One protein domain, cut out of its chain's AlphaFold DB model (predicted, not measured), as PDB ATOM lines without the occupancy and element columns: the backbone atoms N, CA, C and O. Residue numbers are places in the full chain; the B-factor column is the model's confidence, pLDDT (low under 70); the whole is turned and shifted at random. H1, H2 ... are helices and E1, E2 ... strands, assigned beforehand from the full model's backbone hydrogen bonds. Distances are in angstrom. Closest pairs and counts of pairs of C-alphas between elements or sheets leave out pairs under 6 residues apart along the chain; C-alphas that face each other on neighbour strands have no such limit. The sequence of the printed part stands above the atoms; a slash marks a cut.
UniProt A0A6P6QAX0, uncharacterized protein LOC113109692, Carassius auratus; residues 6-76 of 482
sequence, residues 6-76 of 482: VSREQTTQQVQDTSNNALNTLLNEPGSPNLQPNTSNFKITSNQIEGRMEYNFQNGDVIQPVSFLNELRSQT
ATOM      1  N   VAL A   6      20.256 -25.721  34.627       71.31
ATOM      2  CA  VAL A   6      20.912 -25.964  33.324       71.31
ATOM      3  C   VAL A   6      22.310 -26.555  33.532       71.31
ATOM      4  O   VAL A   6      22.688 -27.557  32.926       71.31
ATOM      5  N   SER A   7      23.053 -25.996  34.483       67.75
ATOM      6  CA  SER A   7      24.358 -26.502  34.912       67.75
ATOM      7  C   SER A   7      24.275 -27.913  35.525       67.75
ATOM      8  O   SER A   7      25.226 -28.693  35.430       67.75
ATOM      9  N   ARG A   8      23.144 -28.277  36.148       69.50
ATOM     10  CA  ARG A   8      22.892 -29.648  36.637       69.50
ATOM     11  C   ARG A   8      22.698 -30.643  35.495       69.50
ATOM     12  O   ARG A   8      23.305 -31.709  35.547       69.50
ATOM     13  N   GLU A   9      21.924 -30.284  34.474       72.25
ATOM     14  CA  GLU A   9      21.682 -31.120  33.289       72.25
ATOM     15  C   GLU A   9      22.991 -31.432  32.537       72.25
ATOM     16  O   GLU A   9      23.291 -32.595  32.250       72.25
ATOM     17  N   GLN A  10      23.843 -30.417  32.345       78.50
ATOM     18  CA  GLN A  10      25.192 -30.591  31.792       78.50
ATOM     19  C   GLN A  10      26.061 -31.533  32.641       78.50
ATOM     20  O   GLN A  10      26.778 -32.376  32.098       78.50
ATOM     21  N   THR A  11      25.969 -31.437  33.972       79.12
ATOM     22  CA  THR A  11      26.708 -32.328  34.881       79.12
ATOM     23  C   THR A  11      26.240 -33.783  34.728       79.12
ATOM     24  O   THR A  11      27.070 -34.691  34.708       79.12
ATOM     25  N   THR A  12      24.935 -34.035  34.572       80.12
ATOM     26  CA  THR A  12      24.424 -35.396  34.324       80.12
ATOM     27  C   THR A  12      24.836 -35.958  32.972       80.12
ATOM     28  O   THR A  12      25.214 -37.127  32.917       80.12
ATOM     29  N   GLN A  13      24.863 -35.140  31.914       82.56
ATOM     30  CA  GLN A  13      25.363 -35.582  30.609       82.56
ATOM     31  C   GLN A  13      26.845 -35.977  30.694       82.56
ATOM     32  O   GLN A  13      27.220 -37.059  30.253       82.56
ATOM     33  N   GLN A  14      27.678 -35.172  31.361       83.50
ATOM     34  CA  GLN A  14      29.096 -35.489  31.550       83.50
ATOM     35  C   GLN A  14      29.315 -36.800  32.330       83.50
ATOM     36  O   GLN A  14      30.212 -37.579  31.995       83.50
ATOM     37  N   VAL A  15      28.500 -37.071  33.358       84.38
ATOM     38  CA  VAL A  15      28.543 -38.338  34.113       84.38
ATOM     39  C   VAL A  15      28.112 -39.518  33.238       84.38
ATOM     40  O   VAL A  15      28.759 -40.567  33.286       84.38
ATOM     41  N   GLN A  16      27.076 -39.350  32.411       87.62
ATOM     42  CA  GLN A  16      26.637 -40.354  31.439       87.62
ATOM     43  C   GLN A  16      27.738 -40.674  30.424       87.62
ATOM     44  O   GLN A  16      28.096 -41.840  30.268       87.62
ATOM     45  N   ASP A  17      28.320 -39.656  29.793       86.81
ATOM     46  CA  ASP A  17      29.356 -39.813  28.769       86.81
ATOM     47  C   ASP A  17      30.608 -40.487  29.343       86.81
ATOM     48  O   ASP A  17      31.139 -41.433  28.760       86.81
ATOM     49  N   THR A  18      31.043 -40.059  30.535       87.12
ATOM     50  CA  THR A  18      32.192 -40.652  31.243       87.12
ATOM     51  C   THR A  18      31.944 -42.125  31.564       87.12
ATOM     52  O   THR A  18      32.804 -42.973  31.318       87.12
ATOM     53  N   SER A  19      30.754 -42.447  32.077       84.19
ATOM     54  CA  SER A  19      30.390 -43.817  32.451       84.19
ATOM     55  C   SER A  19      30.227 -44.717  31.221       84.19
ATOM     56  O   SER A  19      30.665 -45.865  31.236       84.19
ATOM     57  N   ASN A  20      29.661 -44.193  30.128       86.56
ATOM     58  CA  ASN A  20      29.512 -44.924  28.873       86.56
ATOM     59  C   ASN A  20      30.867 -45.160  28.182       86.56
ATOM     60  O   ASN A  20      31.094 -46.233  27.626       86.56
ATOM     61  N   ASN A  21      31.796 -44.201  28.256       84.75
ATOM     62  CA  ASN A  21      33.163 -44.359  27.756       84.75
ATOM     63  C   ASN A  21      33.944 -45.417  28.558       84.75
ATOM     64  O   ASN A  21      34.585 -46.294  27.977       84.75
ATOM     65  N   ALA A  22      33.832 -45.399  29.891       82.75
ATOM     66  CA  ALA A  22      34.428 -46.420  30.753       82.75
ATOM     67  C   ALA A  22      33.872 -47.824  30.448       82.75
ATOM     68  O   ALA A  22      34.641 -48.776  30.319       82.75
ATOM     69  N   LEU A  23      32.553 -47.950  30.255       83.31
ATOM     70  CA  LEU A  23      31.923 -49.221  29.895       83.31
ATOM     71  C   LEU A  23      32.353 -49.718  28.508       83.31
ATOM     72  O   LEU A  23      32.629 -50.902  28.345       83.31
ATOM     73  N   ASN A  24      32.457 -48.824  27.520       80.12
ATOM     74  CA  ASN A  24      32.971 -49.172  26.193       80.12
ATOM     75  C   ASN A  24      34.441 -49.606  26.245       80.12
ATOM     76  O   ASN A  24      34.800 -50.585  25.604       80.12
ATOM     77  N   THR A  25      35.266 -48.952  27.062       77.88
ATOM     78  CA  THR A  25      36.667 -49.352  27.275       77.88
ATOM     79  C   THR A  25      36.776 -50.742  27.918       77.88
ATOM     80  O   THR A  25      37.694 -51.491  27.602       77.88
ATOM     81  N   LEU A  26      35.847 -51.098  28.814       73.00
ATOM     82  CA  LEU A  26      35.865 -52.371  29.540       73.00
ATOM     83  C   LEU A  26      35.246 -53.540  28.754       73.00
ATOM     84  O   LEU A  26      35.714 -54.666  28.876       73.00
ATOM     85  N   LEU A  27      34.165 -53.297  28.005       75.81
ATOM     86  CA  LEU A  27      33.328 -54.354  27.423       75.81
ATOM     87  C   LEU A  27      33.374 -54.443  25.889       75.81
ATOM     88  O   LEU A  27      32.914 -55.442  25.328       75.81
ATOM     89  N   ASN A  28      33.855 -53.406  25.202       75.62
ATOM     90  CA  ASN A  28      33.848 -53.328  23.743       75.62
ATOM     91  C   ASN A  28      35.244 -53.607  23.161       75.62
ATOM     92  O   ASN A  28      36.261 -53.472  23.838       75.62
ATOM     93  N   GLU A  29      35.288 -54.004  21.892       68.31
ATOM     94  CA  GLU A  29      36.546 -54.219  21.164       68.31
ATOM     95  C   GLU A  29      37.096 -52.890  20.607       68.31
ATOM     96  O   GLU A  29      36.307 -52.056  20.146       68.31
ATOM     97  N   PRO A  30      38.426 -52.674  20.569       63.41
ATOM     98  CA  PRO A  30      39.013 -51.469  19.988       63.41
ATOM     99  C   PRO A  30      38.561 -51.229  18.537       63.41
ATOM    100  O   PRO A  30      38.755 -52.066  17.653       63.41
ATOM    101  N   GLY A  31      37.973 -50.056  18.290       67.56
ATOM    102  CA  GLY A  31      37.462 -49.650  16.974       67.56
ATOM    103  C   GLY A  31      36.036 -50.117  16.649       67.56
ATOM    104  O   GLY A  31      35.547 -49.818  15.560       67.56
ATOM    105  N   SER A  32      35.353 -50.812  17.561       72.50
ATOM    106  CA  SER A  32      33.929 -51.136  17.413       72.50
ATOM    107  C   SER A  32      33.024 -49.917  17.656       72.50
ATOM    108  O   SER A  32      33.414 -48.995  18.374       72.50
ATOM    109  N   PRO A  33      31.792 -49.890  17.103       79.62
ATOM    110  CA  PRO A  33      30.821 -48.841  17.406       79.62
ATOM    111  C   PRO A  33      30.508 -48.776  18.905       79.62
ATOM    112  O   PRO A  33      30.313 -49.812  19.544       79.62
ATOM    113  N   ASN A  34      30.427 -47.563  19.459       80.88
ATOM    114  CA  ASN A  34      30.166 -47.374  20.884       80.88
ATOM    115  C   ASN A  34      28.778 -47.895  21.282       80.88
ATOM    116  O   ASN A  34      27.762 -47.470  20.728       80.88
ATOM    117  N   LEU A  35      28.748 -48.746  22.309       82.69
ATOM    118  CA  LEU A  35      27.544 -49.146  23.028       82.69
ATOM    119  C   LEU A  35      26.828 -47.901  23.568       82.69
ATOM    120  O   LEU A  35      27.475 -46.949  24.016       82.69
ATOM    121  N   GLN A  36      25.498 -47.924  23.538       83.81
ATOM    122  CA  GLN A  36      24.631 -46.870  24.062       83.81
ATOM    123  C   GLN A  36      23.678 -47.468  25.105       83.81
ATOM    124  O   GLN A  36      23.213 -48.594  24.903       83.81
ATOM    125  N   PRO A  37      23.383 -46.761  26.208       85.06
ATOM    126  CA  PRO A  37      22.428 -47.233  27.203       85.06
ATOM    127  C   PRO A  37      20.998 -47.228  26.644       85.06
ATOM    128  O   PRO A  37      20.598 -46.305  25.938       85.06
ATOM    129  N   ASN A  38      20.202 -48.230  27.014       84.56
ATOM    130  CA  ASN A  38      18.763 -48.267  26.748       84.56
ATOM    131  C   ASN A  38      18.011 -47.247  27.610       84.56
ATOM    132  O   ASN A  38      17.045 -46.644  27.148       84.56
ATOM    133  N   THR A  39      18.442 -47.063  28.862       84.25
ATOM    134  CA  THR A  39      17.970 -45.985  29.739       84.25
ATOM    135  C   THR A  39      19.122 -45.427  30.568       84.25
ATOM    136  O   THR A  39      20.041 -46.156  30.950       84.25
ATOM    137  N   SER A  40      19.058 -44.135  30.880       84.44
ATOM    138  CA  SER A  40      19.944 -43.478  31.834       84.44
ATOM    139  C   SER A  40      19.110 -42.624  32.790       84.44
ATOM    140  O   SER A  40      18.385 -41.716  32.394       84.44
ATOM    141  N   ASN A  41      19.169 -42.960  34.076       84.62
ATOM    142  CA  ASN A  41      18.370 -42.347  35.128       84.62
ATOM    143  C   ASN A  41      19.307 -41.816  36.213       84.62
ATOM    144  O   ASN A  41      19.890 -42.597  36.968       84.62
ATOM    145  N   PHE A  42      19.444 -40.492  36.298       82.38
ATOM    146  CA  PHE A  42      20.286 -39.827  37.291       82.38
ATOM    147  C   PHE A  42      19.445 -39.018  38.274       82.38
ATOM    148  O   PHE A  42      18.668 -38.144  37.894       82.38
ATOM    149  N   LYS A  43      19.641 -39.284  39.563       81.00
ATOM    150  CA  LYS A  43      19.057 -38.545  40.675       81.00
ATOM    151  C   LYS A  43      20.138 -37.697  41.330       81.00
ATOM    152  O   LYS A  43      21.072 -38.205  41.948       81.00
ATOM    153  N   ILE A  44      19.985 -36.385  41.215       74.31
ATOM    154  CA  ILE A  44      20.864 -35.420  41.867       74.31
ATOM    155  C   ILE A  44      20.347 -35.139  43.285       74.31
ATOM    156  O   ILE A  44      19.173 -34.834  43.487       74.31
ATOM    157  N   THR A  45      21.244 -35.195  44.266       73.94
ATOM    158  CA  THR A  45      21.040 -34.702  45.639       73.94
ATOM    159  C   THR A  45      22.106 -33.648  45.951       73.94
ATOM    160  O   THR A  45      23.062 -33.522  45.196       73.94
ATOM    161  N   SER A  46      21.981 -32.879  47.037       68.88
ATOM    162  CA  SER A  46      22.846 -31.711  47.306       68.88
ATOM    163  C   SER A  46      24.361 -31.986  47.297       68.88
ATOM    164  O   SER A  46      25.133 -31.073  46.999       68.88
ATOM    165  N   ASN A  47      24.790 -33.216  47.599       76.00
ATOM    166  CA  ASN A  47      26.195 -33.618  47.696       76.00
ATOM    167  C   ASN A  47      26.600 -34.822  46.819       76.00
ATOM    168  O   ASN A  47      27.795 -35.096  46.729       76.00
ATOM    169  N   GLN A  48      25.665 -35.531  46.178       77.44
ATOM    170  CA  GLN A  48      25.968 -36.701  45.341       77.44
ATOM    171  C   GLN A  48      25.013 -36.849  44.148       77.44
ATOM    172  O   GLN A  48      23.835 -36.485  44.221       77.44
ATOM    173  N   ILE A  49      25.526 -37.439  43.066       80.00
ATOM    174  CA  ILE A  49      24.757 -37.863  41.893       80.00
ATOM    175  C   ILE A  49      24.657 -39.387  41.949       80.00
ATOM    176  O   ILE A  49      25.670 -40.078  41.890       80.00
ATOM    177  N   GLU A  50      23.440 -39.903  42.082       79.44
ATOM    178  CA  GLU A  50      23.151 -41.335  42.054       79.44
ATOM    179  C   GLU A  50      22.609 -41.691  40.668       79.44
ATOM    180  O   GLU A  50      21.633 -41.097  40.212       79.44
ATOM    181  N   GLY A  51      23.258 -42.619  39.964       82.06
ATOM    182  CA  GLY A  51      22.947 -42.941  38.572       82.06
ATOM    183  C   GLY A  51      22.718 -44.427  38.343       82.06
ATOM    184  O   GLY A  51      23.471 -45.258  38.846       82.06
ATOM    185  N   ARG A  52      21.718 -44.756  37.525       83.81
ATOM    186  CA  ARG A  52      21.531 -46.084  36.937       83.81
ATOM    187  C   ARG A  52      21.493 -45.946  35.421       83.81
ATOM    188  O   ARG A  52      20.654 -45.223  34.894       83.81
ATOM    189  N   MET A  53      22.374 -46.665  34.739       87.00
ATOM    190  CA  MET A  53      22.303 -46.868  33.294       87.00
ATOM    191  C   MET A  53      22.029 -48.343  33.031       87.00
ATOM    192  O   MET A  53      22.649 -49.200  33.661       87.00
ATOM    193  N   GLU A  54      21.104 -48.638  32.126       85.62
ATOM    194  CA  GLU A  54      20.736 -50.007  31.765       85.62
ATOM    195  C   GLU A  54      21.086 -50.279  30.307       85.62
ATOM    196  O   GLU A  54      20.807 -49.461  29.429       85.62
ATOM    197  N   TYR A  55      21.688 -51.441  30.065       83.56
ATOM    198  CA  TYR A  55      22.082 -51.929  28.749       83.56
ATOM    199  C   TYR A  55      21.521 -53.340  28.592       83.56
ATOM    200  O   TYR A  55      21.804 -54.216  29.412       83.56
ATOM    201  N   ASN A  56      20.732 -53.552  27.547       79.31
ATOM    202  CA  ASN A  56      20.086 -54.816  27.236       79.31
ATOM    203  C   ASN A  56      20.678 -55.361  25.938       79.31
ATOM    204  O   ASN A  56      20.621 -54.688  24.913       79.31
ATOM    205  N   PHE A  57      21.202 -56.585  25.992       74.88
ATOM    206  CA  PHE A  57      21.781 -57.283  24.846       74.88
ATOM    207  C   PHE A  57      21.016 -58.586  24.610       74.88
ATOM    208  O   PHE A  57      20.891 -59.410  25.519       74.88
ATOM    209  N   GLN A  58      20.506 -58.772  23.399       70.69
ATOM    210  CA  GLN A  58      19.772 -59.950  22.951       70.69
ATOM    211  C   GLN A  58      20.589 -60.759  21.943       70.69
ATOM    212  O   GLN A  58      21.455 -60.249  21.227       70.69
ATOM    213  N   ASN A  59      20.308 -62.061  21.874       47.47
ATOM    214  CA  ASN A  59      20.971 -62.949  20.926       47.47
ATOM    215  C   ASN A  59      20.513 -62.628  19.491       47.47
ATOM    216  O   ASN A  59      19.375 -62.925  19.133       47.47
ATOM    217  N   GLY A  60      21.395 -62.021  18.693       54.12
ATOM    218  CA  GLY A  60      21.087 -61.498  17.357       54.12
ATOM    219  C   GLY A  60      21.278 -59.983  17.204       54.12
ATOM    220  O   GLY A  60      21.240 -59.495  16.077       54.12
ATOM    221  N   ASP A  61      21.526 -59.246  18.294       63.16
ATOM    222  CA  ASP A  61      21.875 -57.823  18.210       63.16
ATOM    223  C   ASP A  61      23.187 -57.613  17.439       63.16
ATOM    224  O   ASP A  61      24.180 -58.303  17.667       63.16
ATOM    225  N   VAL A  62      23.200 -56.613  16.551       59.72
ATOM    226  CA  VAL A  62      24.334 -56.300  15.655       59.72
ATOM    227  C   VAL A  62      25.582 -55.838  16.422       59.72
ATOM    228  O   VAL A  62      26.695 -55.918  15.906       59.72
ATOM    229  N   ILE A  63      25.409 -55.347  17.652       59.84
ATOM    230  CA  ILE A  63      26.483 -54.841  18.509       59.84
ATOM    231  C   ILE A  63      26.316 -55.476  19.893       59.84
ATOM    232  O   ILE A  63      25.319 -55.237  20.572       59.84
ATOM    233  N   GLN A  64      27.296 -56.275  20.314       63.94
ATOM    234  CA  GLN A  64      27.345 -56.891  21.640       63.94
ATOM    235  C   GLN A  64      28.709 -56.624  22.295       63.94
ATOM    236  O   GLN A  64      29.708 -56.541  21.583       63.94
ATOM    237  N   PRO A  65      28.785 -56.524  23.633       65.81
ATOM    238  CA  PRO A  65      30.050 -56.519  24.361       65.81
ATOM    239  C   PRO A  65      30.772 -57.870  24.247       65.81
ATOM    240  O   PRO A  65      30.185 -58.920  24.520       65.81
ATOM    241  N   VAL A  66      32.051 -57.838  23.865       65.50
ATOM    242  CA  VAL A  66      32.835 -59.030  23.490       65.50
ATOM    243  C   VAL A  66      33.981 -59.298  24.464       65.50
ATOM    244  O   VAL A  66      34.108 -60.428  24.927       65.50
ATOM    245  N   SER A  67      34.784 -58.289  24.814       62.84
ATOM    246  CA  SER A  67      36.082 -58.470  25.486       62.84
ATOM    247  C   SER A  67      35.952 -59.119  26.875       62.84
ATOM    248  O   SER A  67      36.203 -60.315  27.042       62.84
ATOM    249  N   PHE A  68      35.462 -58.373  27.867       58.75
ATOM    250  CA  PHE A  68      35.323 -58.870  29.241       58.75
ATOM    251  C   PHE A  68      34.250 -59.962  29.398       58.75
ATOM    252  O   PHE A  68      34.382 -60.843  30.248       58.75
ATOM    253  N   LEU A  69      33.190 -59.973  28.577       63.66
ATOM    254  CA  LEU A  69      32.180 -61.038  28.658       63.66
ATOM    255  C   LEU A  69      32.687 -62.382  28.126       63.66
ATOM    256  O   LEU A  69      32.256 -63.415  28.638       63.66
ATOM    257  N   ASN A  70      33.598 -62.411  27.150       62.41
ATOM    258  CA  ASN A  70      34.238 -63.659  26.731       62.41
ATOM    259  C   ASN A  70      35.263 -64.144  27.764       62.41
ATOM    260  O   ASN A  70      35.356 -65.349  28.013       62.41
ATOM    261  N   GLU A  71      35.970 -63.223  28.422       58.41
ATOM    262  CA  GLU A  71      36.854 -63.535  29.545       58.41
ATOM    263  C   GLU A  71      36.067 -64.119  30.734       58.41
ATOM    264  O   GLU A  71      36.400 -65.197  31.233       58.41
ATOM    265  N   LEU A  72      34.944 -63.498  31.118       56.94
ATOM    266  CA  LEU A  72      34.045 -64.029  32.145       56.94
ATOM    267  C   LEU A  72      33.362 -65.333  31.726       56.94
ATOM    268  O   LEU A  72      33.291 -66.246  32.538       56.94
ATOM    269  N   ARG A  73      32.890 -65.489  30.481       57.44
ATOM    270  CA  ARG A  73      32.340 -66.775  29.999       57.44
ATOM    271  C   ARG A  73      33.377 -67.895  30.084       57.44
ATOM    272  O   ARG A  73      33.019 -69.013  30.445       57.44
ATOM    273  N   SER A  74      34.649 -67.585  29.834       52.22
ATOM    274  CA  SER A  74      35.760 -68.528  30.010       52.22
ATOM    275  C   SER A  74      35.993 -68.904  31.485       52.22
ATOM    276  O   SER A  74      36.469 -70.003  31.756       52.22
ATOM    277  N   GLN A  75      35.598 -68.050  32.439       46.53
ATOM    278  CA  GLN A  75      35.642 -68.333  33.880       46.53
ATOM    279  C   GLN A  75      34.367 -69.021  34.407       46.53
ATOM    280  O   GLN A  75      34.466 -69.948  35.203       46.53
ATOM    281  N   THR A  76      33.164 -68.647  33.962       40.78
ATOM    282  CA  THR A  76      31.893 -69.198  34.484       40.78
ATOM    283  C   THR A  76      31.686 -70.676  34.127       40.78
ATOM    284  O   THR A  76      31.027 -71.408  34.864       40.78
TER     285      THR A  76
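What this domain is: This is residues 6 to 76 of the 482 residues of the protein "uncharacterized protein LOC113109692" of Carassius auratus (UniProt A0A6P6QAX0). One long helix, H1, makes most of the length, and a two-stranded hairpin, E1 and E2, covers residues 8 to 20 of it on one side. At the other end of H1 a short helix, H2, meets it end to end in a corner, and residues 71 to 76 of H2 stick out. The printed part has 71 residues, with two named helices and two named strands in the order H1, E1, E2, H2; the sheet, E1 - E2, is antiparallel, and the class is mixed, helices and strands. The whole is loose, with a radius of gyration of the C-alphas of 14.4 A, and elongated, spanning 43 by 24 by 21 A.

How they stand to each other: H1, residues 6 to 27, comes first, and its residues 8 to 20 make 15 pairs of C-alphas within 10 A with E1, residues 39 to 44, and 13 with E2, residues 49 to 54. The closest C-alphas of H1 and E1 are those of Thr 12 and Phe 42, 6.7 A apart; those of H1 and E2 are Thr 12 and Ile 49, 8.0 A apart. E1 and E2 form a hairpin of antiparallel neighbours, their directions at 171 degrees. N 41 and O 52 are 2.8 A apart and N 50 and O 43 are 2.9 A apart, both within hydrogen-bond range. H2, residues 67 to 76, and H1 touch only at their ends, H1 with residues 26 to 27 alone; the closest C-alphas are those of Leu 27 and Phe 68, 5.3 A apart. H1 and H2 run the same way at a steep tilt of 58 degrees. E1 and H2 are apart. In H1 and H2 every O i to N i+4 pair is within hydrogen-bond range.

Where its parts are: H1 measures 31.5 A from C-alpha 6 at (20.912, -25.964, 33.324) to C-alpha 27 at (33.328, -54.354, 27.423). E1, from Thr 39 to Ile 44, and E2, from Ile 49 to Glu 54, each measure 16.3 A. H2 measures 14.6 A and ends with C-alpha 76 at (31.893, -69.198, 34.484).

The domain as a whole: The two C-alphas farthest apart are those of Val 6 and Ser 74, at 45.2 A. The printed part has no cut. The links from H1 to E1, 11 residues, and from E2 to H2, 12 residues, are long; the link from E1 to E2, 4 residues, is tight. Residues 71 to 76, which belong to H2, stand free. The mean pLDDT of the printed part is 73.7, and 24 residues are under 70: residues 7 to 8, 29 to 31, 46 and 59 to 76.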